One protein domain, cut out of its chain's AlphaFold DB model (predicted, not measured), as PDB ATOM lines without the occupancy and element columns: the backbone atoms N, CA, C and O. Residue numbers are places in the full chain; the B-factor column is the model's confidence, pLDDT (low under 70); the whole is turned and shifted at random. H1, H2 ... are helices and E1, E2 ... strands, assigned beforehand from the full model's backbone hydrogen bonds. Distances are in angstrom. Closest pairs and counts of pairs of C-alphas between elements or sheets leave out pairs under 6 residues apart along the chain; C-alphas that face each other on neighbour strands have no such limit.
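This is residues 463 to 518 of the 518 residues of an uncharacterized protein of Methanobrevibacter smithii DSM 2375 (UniProt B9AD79). A small, strongly twisted sheet of four strands has one helix, H1, packed slantwise over one face, covering the E3 and E2 part of the sheet, while E4 at the other edge lies beyond it. A long loop, residues 482 to 493, crosses from the E3 edge to the E4 edge, and the strands form a Greek key, a meander E1 E2 E3 with E4 as the antiparallel neighbour of E1. The 56 printed residues hold four named strands and then one named helix, along the chain E1 E2 E3 E4 H1, in the mixed class of helices and strands. The sheet's order is E3 E2 E1 E4, antiparallel throughout. The whole is compact, with a radius of gyration of the C-alphas of 10.6 A and spans of 31 by 21 by 18 A.

E1 takes residues 463 to 466, 10.0 A from first to last C-alpha, and begins at C-alpha 463, (17.527, -40.779, 39.460). E2 takes residues 471 to 475, 12.5 A. E3 takes residues 478 to 481, 10.3 A. E4, the longest strand, takes residues 494 to 499, 14.7 A, and begins at C-alpha 494, (13.557, -46.929, 32.269). H1 takes residues 502 to 517, 22.7 A, and ends at C-alpha 517, (31.664, -26.151, 26.490).

E1 and E2 form a hairpin at 139 degrees between directions, with N 472 and O 464 at 2.8 A, within hydrogen-bond range. E2 and E3 form a second hairpin at 149 degrees, with N 473 and O 480 at 2.8 A. E2 pairs with E1 over residues 471 to 472 and with E3 over residues 472 to 475, a staggered pairing. E1 and E4 are antiparallel at 147 degrees, with N 463 and O 498 at 2.9 A and N 495 and O 465 at 2.8 A. E3 and E4 are edge strands and stay apart. H1 is on the sheet at a height over the sheet of 8.9 A, over E3 and E2. Its line stands at 57 degrees to E2 on the local plane, only just slantwise to the strands. The closest C-alphas of E3 and H1 are those of Ser 481 and Ala 508, 5.9 A apart; those of E2 and H1 are Tyr 473 and Lys 505, 7.3 A. In H1 every O i to N i+4 pair is within hydrogen-bond range.

The two C-alphas farthest apart are those of Gly 496 and Lys 518, 31.1 A. The printed part has no cut and ends at residue 518, the chain's last residue. The link E3 to E4, 12 residues, is long; the links E1 to E2, E2 to E3 and E4 to H1 are tight. The mean pLDDT of the printed part is 80.1, and residues 484 to 485 and 516 to 518 are under 70.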
ATOM      1  N   CYS A 463      17.216 -40.623  40.878       86.50
ATOM      2  CA  CYS A 463      17.527 -40.779  39.460       86.50
ATOM      3  C   CYS A 463      16.770 -41.985  38.890       86.50
ATOM      4  O   CYS A 463      16.311 -42.845  39.647       86.50
ATOM      5  N   PHE A 464      16.598 -42.027  37.568       88.25
ATOM      6  CA  PHE A 464      16.131 -43.243  36.906       88.25
ATOM      7  C   PHE A 464      17.282 -44.231  36.730       88.25
ATOM      8  O   PHE A 464      18.447 -43.839  36.727       88.25
ATOM      9  N   VAL A 465      16.933 -45.500  36.567       85.56
ATOM     10  CA  VAL A 465      17.839 -46.568  36.141       85.56
ATOM     11  C   VAL A 465      17.252 -47.166  34.865       85.56
ATOM     12  O   VAL A 465      16.038 -47.378  34.818       85.56
ATOM     13  N   ASP A 466      18.052 -47.361  33.821       85.62
ATOM     14  CA  ASP A 466      17.599 -48.036  32.595       85.62
ATOM     15  C   ASP A 466      17.742 -49.567  32.673       85.62
ATOM     16  O   ASP A 466      18.170 -50.111  33.692       85.62
ATOM     17  N   ASP A 467      17.312 -50.273  31.624       83.44
ATOM     18  CA  ASP A 467      17.385 -51.736  31.506       83.44
ATOM     19  C   ASP A 467      18.821 -52.287  31.441       83.44
ATOM     20  O   ASP A 467      19.024 -53.478  31.678       83.44
ATOM     21  N   GLU A 468      19.807 -51.427  31.191       81.62
ATOM     22  CA  GLU A 468      21.239 -51.748  31.159       81.62
ATOM     23  C   GLU A 468      21.944 -51.409  32.490       81.62
ATOM     24  O   GLU A 468      23.086 -51.804  32.718       81.62
ATOM     25  N   GLY A 469      21.235 -50.764  33.425       80.00
ATOM     26  CA  GLY A 469      21.720 -50.426  34.763       80.00
ATOM     27  C   GLY A 469      22.323 -49.024  34.889       80.00
ATOM     28  O   GLY A 469      22.782 -48.663  35.981       80.00
ATOM     29  N   HIS A 470      22.292 -48.208  33.832       84.81
ATOM     30  CA  HIS A 470      22.831 -46.850  33.849       84.81
ATOM     31  C   HIS A 470      21.937 -45.893  34.634       84.81
ATOM     32  O   HIS A 470      20.705 -45.986  34.620       84.81
ATOM     33  N   SER A 471      22.562 -44.923  35.304       86.69
ATOM     34  CA  SER A 471      21.860 -43.975  36.168       86.69
ATOM     35  C   SER A 471      21.565 -42.675  35.429       86.69
ATOM     36  O   SER A 471      22.476 -41.937  35.074       86.69
ATOM     37  N   TRP A 472      20.290 -42.323  35.283       88.06
ATOM     38  CA  TRP A 472      19.857 -41.127  34.561       88.06
ATOM     39  C   TRP A 472      19.410 -40.010  35.504       88.06
ATOM     40  O   TRP A 472      18.368 -40.080  36.166       88.06
ATOM     41  N   TYR A 473      20.192 -38.935  35.536       88.00
ATOM     42  CA  TYR A 473      19.983 -37.750  36.364       88.00
ATOM     43  C   TYR A 473      19.326 -36.631  35.550       88.00
ATOM     44  O   TYR A 473      19.739 -36.348  34.427       88.00
ATOM     45  N   PHE A 474      18.329 -35.943  36.119       87.75
ATOM     46  CA  PHE A 474      17.747 -34.749  35.498       87.75
ATOM     47  C   PHE A 474      18.398 -33.487  36.057       87.75
ATOM     48  O   PHE A 474      18.178 -33.114  37.212       87.75
ATOM     49  N   LEU A 475      19.211 -32.818  35.245       81.62
ATOM     50  CA  LEU A 475      19.980 -31.643  35.644       81.62
ATOM     51  C   LEU A 475      19.900 -30.578  34.555       81.62
ATOM     52  O   LEU A 475      19.985 -30.875  33.371       81.62
ATOM     53  N   ARG A 476      19.696 -29.313  34.951       81.44
ATOM     54  CA  ARG A 476      19.580 -28.167  34.022       81.44
ATOM     55  C   ARG A 476      18.596 -28.406  32.859       81.44
ATOM     56  O   ARG A 476      18.811 -27.936  31.751       81.44
ATOM     57  N   LYS A 477      17.482 -29.095  33.146       83.62
ATOM     58  CA  LYS A 477      16.425 -29.482  32.189       83.62
ATOM     59  C   LYS A 477      16.831 -30.529  31.138       83.62
ATOM     60  O   LYS A 477      16.090 -30.721  30.178       83.62
ATOM     61  N   VAL A 478      17.947 -31.229  31.336       84.62
ATOM     62  CA  VAL A 478      18.450 -32.281  30.444       84.62
ATOM     63  C   VAL A 478      18.662 -33.573  31.244       84.62
ATOM     64  O   VAL A 478      18.921 -33.531  32.448       84.62
ATOM     65  N   TRP A 479      18.498 -34.722  30.590       87.19
ATOM     66  CA  TRP A 479      18.829 -36.032  31.155       87.19
ATOM     67  C   TRP A 479      20.290 -36.372  30.883       87.19
ATOM     68  O   TRP A 479      20.771 -36.150  29.774       87.19
ATOM     69  N   PHE A 480      20.983 -36.909  31.882       83.88
ATOM     70  CA  PHE A 480      22.407 -37.207  31.786       83.88
ATOM     71  C   PHE A 480      22.778 -38.482  32.541       83.88
ATOM     72  O   PHE A 480      22.175 -38.753  33.579       83.88
ATOM     73  N   SER A 481      23.774 -39.215  32.047       84.62
ATOM     74  CA  SER A 481      24.304 -40.428  32.681       84.62
ATOM     75  C   SER A 481      25.646 -40.168  33.383       84.62
ATOM     76  O   SER A 481      26.394 -39.265  33.014       84.62
ATOM     77  N   ASP A 482      25.965 -40.943  34.420       73.75
ATOM     78  CA  ASP A 482      27.309 -40.991  35.026       73.75
ATOM     79  C   ASP A 482      28.361 -41.678  34.131       73.75
ATOM     80  O   ASP A 482      29.570 -41.638  34.422       73.75
ATOM     81  N   GLU A 483      27.903 -42.237  33.015       75.12
ATOM     82  CA  GLU A 483      28.705 -42.709  31.896       75.12
ATOM     83  C   GLU A 483      28.755 -41.660  30.778       75.12
ATOM     84  O   GLU A 483      27.746 -41.063  30.390       75.12
ATOM     85  N   ALA A 484      29.966 -41.383  30.287       61.03
ATOM     86  CA  ALA A 484      30.169 -40.405  29.226       61.03
ATOM     87  C   ALA A 484      29.565 -40.912  27.903       61.03
ATOM     88  O   ALA A 484      29.617 -42.098  27.608       61.03
ATOM     89  N   ASP A 485      29.026 -39.990  27.099       69.06
ATOM     90  CA  ASP A 485      28.566 -40.233  25.717       69.06
ATOM     91  C   ASP A 485      27.295 -41.076  25.489       69.06
ATOM     92  O   ASP A 485      27.017 -41.446  24.353       69.06
ATOM     93  N   LEU A 486      26.439 -41.249  26.502       76.75
ATOM     94  CA  LEU A 486      25.096 -41.816  26.306       76.75
ATOM     95  C   LEU A 486      24.023 -40.729  26.119       76.75
ATOM     96  O   LEU A 486      23.961 -39.759  26.884       76.75
ATOM     97  N   ASP A 487      23.154 -40.916  25.124       83.19
ATOM     98  CA  ASP A 487      21.921 -40.144  24.946       83.19
ATOM     99  C   ASP A 487      20.773 -40.787  25.723       83.19
ATOM    100  O   ASP A 487      20.684 -42.009  25.814       83.19
ATOM    101  N   PHE A 488      19.871 -39.966  26.270       86.81
ATOM    102  CA  PHE A 488      18.749 -40.477  27.058       86.81
ATOM    103  C   PHE A 488      17.865 -41.409  26.213       86.81
ATOM    104  O   PHE A 488      17.226 -40.936  25.269       86.81
ATOM    105  N   PRO A 489      17.742 -42.699  26.575       84.81
ATOM    106  CA  PRO A 489      17.129 -43.715  25.721       84.81
ATOM    107  C   PRO A 489      15.592 -43.654  25.719       84.81
ATOM    108  O   PRO A 489      14.923 -44.470  25.086       84.81
ATOM    109  N   GLY A 490      15.008 -42.674  26.419       86.31
ATOM    110  CA  GLY A 490      13.569 -42.487  26.551       86.31
ATOM    111  C   GLY A 490      12.966 -43.252  27.731       86.31
ATOM    112  O   GLY A 490      13.563 -44.163  28.300       86.31
ATOM    113  N   PHE A 491      11.743 -42.877  28.120       86.62
ATOM    114  CA  PHE A 491      11.085 -43.466  29.294       86.62
ATOM    115  C   PHE A 491      10.778 -44.957  29.140       86.62
ATOM    116  O   PHE A 491      10.785 -45.669  30.135       86.62
ATOM    117  N   SER A 492      10.570 -45.448  27.916       83.81
ATOM    118  CA  SER A 492      10.307 -46.868  27.642       83.81
ATOM    119  C   SER A 492      11.460 -47.796  28.028       83.81
ATOM    120  O   SER A 492      11.245 -48.994  28.171       83.81
ATOM    121  N   LYS A 493      12.667 -47.244  28.182       85.31
ATOM    122  CA  LYS A 493      13.880 -47.953  28.586       85.31
ATOM    123  C   LYS A 493      14.172 -47.848  30.082       85.31
ATOM    124  O   LYS A 493      15.112 -48.457  30.567       85.31
ATOM    125  N   MET A 494      13.361 -47.098  30.831       85.94
ATOM    126  CA  MET A 494      13.557 -46.929  32.269       85.94
ATOM    127  C   MET A 494      13.042 -48.155  33.023       85.94
ATOM    128  O   MET A 494      11.846 -48.452  33.027       85.94
ATOM    129  N   ALA A 495      13.964 -48.815  33.710       80.75
ATOM    130  CA  ALA A 495      13.772 -50.035  34.475       80.75
ATOM    131  C   ALA A 495      13.951 -49.804  35.986       80.75
ATOM    132  O   ALA A 495      14.248 -50.738  36.727       80.75
ATOM    133  N   GLY A 496      13.761 -48.582  36.486       84.88
ATOM    134  CA  GLY A 496      13.794 -48.341  37.925       84.88
ATOM    135  C   GLY A 496      14.031 -46.897  38.328       84.88
ATOM    136  O   GLY A 496      14.206 -46.009  37.494       84.88
ATOM    137  N   VAL A 497      14.047 -46.667  39.639       83.94
ATOM    138  CA  VAL A 497      14.470 -45.401  40.253       83.94
ATOM    139  C   VAL A 497      15.327 -45.704  41.462       83.94
ATOM    140  O   VAL A 497      14.929 -46.527  42.264       83.94
ATOM    141  N   LYS A 498      16.444 -45.010  41.665       80.06
ATOM    142  CA  LYS A 498      17.257 -45.151  42.885       80.06
ATOM    143  C   LYS A 498      17.605 -43.794  43.474       80.06
ATOM    144  O   LYS A 498      17.450 -42.761  42.817       80.06
ATOM    145  N   LYS A 499      18.051 -43.778  44.731       79.50
ATOM    146  CA  LYS A 499      18.589 -42.554  45.324       79.50
ATOM    147  C   LYS A 499      19.867 -42.153  44.608       79.50
ATOM    148  O   LYS A 499      20.707 -42.984  44.278       79.50
ATOM    149  N   THR A 500      20.005 -40.856  44.403       77.56
ATOM    150  CA  THR A 500      21.160 -40.277  43.738       77.56
ATOM    151  C   THR A 500      22.408 -40.414  44.608       77.56
ATOM    152  O   THR A 500      22.464 -39.843  45.699       77.56
ATOM    153  N   ASP A 501      23.431 -41.093  44.094       76.19
ATOM    154  CA  ASP A 501      24.779 -41.053  44.660       76.19
ATOM    155  C   ASP A 501      25.402 -39.668  44.398       76.19
ATOM    156  O   ASP A 501      25.431 -39.175  43.268       76.19
ATOM    157  N   LYS A 502      25.890 -39.012  45.457       77.81
ATOM    158  CA  LYS A 502      26.518 -37.685  45.375       77.81
ATOM    159  C   LYS A 502      27.785 -37.689  44.517       77.81
ATOM    160  O   LYS A 502      28.024 -36.704  43.814       77.81
ATOM    161  N   TYR A 503      28.582 -38.751  44.573       78.00
ATOM    162  CA  TYR A 503      29.818 -38.869  43.807       78.00
ATOM    163  C   TYR A 503      29.512 -39.062  42.320       78.00
ATOM    164  O   TYR A 503      29.955 -38.264  41.490       78.00
ATOM    165  N   ALA A 504      28.655 -40.032  41.995       74.56
ATOM    166  CA  ALA A 504      28.218 -40.291  40.624       74.56
ATOM    167  C   ALA A 504      27.515 -39.074  39.995       74.56
ATOM    168  O   ALA A 504      27.799 -38.699  38.859       74.56
ATOM    169  N   LYS A 505      26.681 -38.365  40.767       76.06
ATOM    170  CA  LYS A 505      26.052 -37.111  40.327       76.06
ATOM    171  C   LYS A 505      27.076 -36.023  40.020       76.06
ATOM    172  O   LYS A 505      26.925 -35.309  39.034       76.06
ATOM    173  N   SER A 506      28.098 -35.870  40.861       80.12
ATOM    174  CA  SER A 506      29.155 -34.872  40.644       80.12
ATOM    175  C   SER A 506      29.944 -35.177  39.371       80.12
ATOM    176  O   SER A 506      30.222 -34.268  38.591       80.12
ATOM    177  N   LYS A 507      30.215 -36.461  39.108       79.19
ATOM    178  CA  LYS A 507      30.806 -36.928  37.850       79.19
ATOM    179  C   LYS A 507      29.905 -36.607  36.651       79.19
ATOM    180  O   LYS A 507      30.377 -36.012  35.688       79.19
ATOM    181  N   ALA A 508      28.606 -36.901  36.736       73.88
ATOM    182  CA  ALA A 508      27.636 -36.576  35.687       73.88
ATOM    183  C   ALA A 508      27.552 -35.060  35.401       73.88
ATOM    184  O   ALA A 508      27.473 -34.650  34.245       73.88
ATOM    185  N   VAL A 509      27.620 -34.209  36.437       79.69
ATOM    186  CA  VAL A 509      27.671 -32.740  36.283       79.69
ATOM    187  C   VAL A 509      28.931 -32.302  35.535       79.69
ATOM    188  O   VAL A 509      28.828 -31.472  34.637       79.69
ATOM    189  N   ALA A 510      30.095 -32.862  35.874       79.25
ATOM    190  CA  ALA A 510      31.353 -32.523  35.212       79.25
ATOM    191  C   ALA A 510      31.328 -32.876  33.714       79.25
ATOM    192  O   ALA A 510      31.703 -32.054  32.882       79.25
ATOM    193  N   ILE A 511      30.804 -34.055  33.361       75.19
ATOM    194  CA  ILE A 511      30.658 -34.469  31.956       75.19
ATOM    195  C   ILE A 511      29.665 -33.547  31.220       75.19
ATOM    196  O   ILE A 511      29.920 -33.152  30.082       75.19
ATOM    197  N   LEU A 512      28.550 -33.161  31.856       77.00
ATOM    198  CA  LEU A 512      27.593 -32.208  31.280       77.00
ATOM    199  C   LEU A 512      28.235 -30.834  31.028       77.00
ATOM    200  O   LEU A 512      28.020 -30.248  29.969       77.00
ATOM    201  N   ASP A 513      29.016 -30.320  31.981       79.38
ATOM    202  CA  ASP A 513      29.725 -29.045  31.835       79.38
ATOM    203  C   ASP A 513      30.746 -29.088  30.688       79.38
ATOM    204  O   ASP A 513      30.877 -28.106  29.959       79.38
ATOM    205  N   ASP A 514      31.424 -30.216  30.477       75.56
ATOM    206  CA  ASP A 514      32.354 -30.385  29.358       75.56
ATOM    207  C   ASP A 514      31.642 -30.549  28.007       75.56
ATOM    208  O   ASP A 514      32.114 -30.007  27.005       75.56
ATOM    209  N   LYS A 515      30.481 -31.219  27.961       71.88
ATOM    210  CA  LYS A 515      29.650 -31.293  26.744       71.88
ATOM    211  C   LYS A 515      29.038 -29.944  26.359       71.88
ATOM    212  O   LYS A 515      28.879 -29.700  25.174       71.88
ATOM    213  N   LEU A 516      28.703 -29.082  27.323       69.19
ATOM    214  CA  LEU A 516      28.163 -27.736  27.064       69.19
ATOM    215  C   LEU A 516      29.236 -26.703  26.670       69.19
ATOM    216  O   LEU A 516      28.885 -25.618  26.209       69.19
ATOM    217  N   LYS A 517      30.525 -26.996  26.904       67.00
ATOM    218  CA  LYS A 517      31.664 -26.151  26.490       67.00
ATOM    219  C   LYS A 517      32.142 -26.428  25.060       67.00
ATOM    220  O   LYS A 517      32.855 -25.589  24.512       67.00
ATOM    221  N   LYS A 518      31.824 -27.601  24.513       55.34
ATOM    222  CA  LYS A 518      31.999 -27.939  23.095       55.34
ATOM    223  C   LYS A 518      30.795 -27.447  22.305       55.34
ATOM    224  O   LYS A 518      31.012 -27.076  21.132       55.34
TER     225      LYS A 518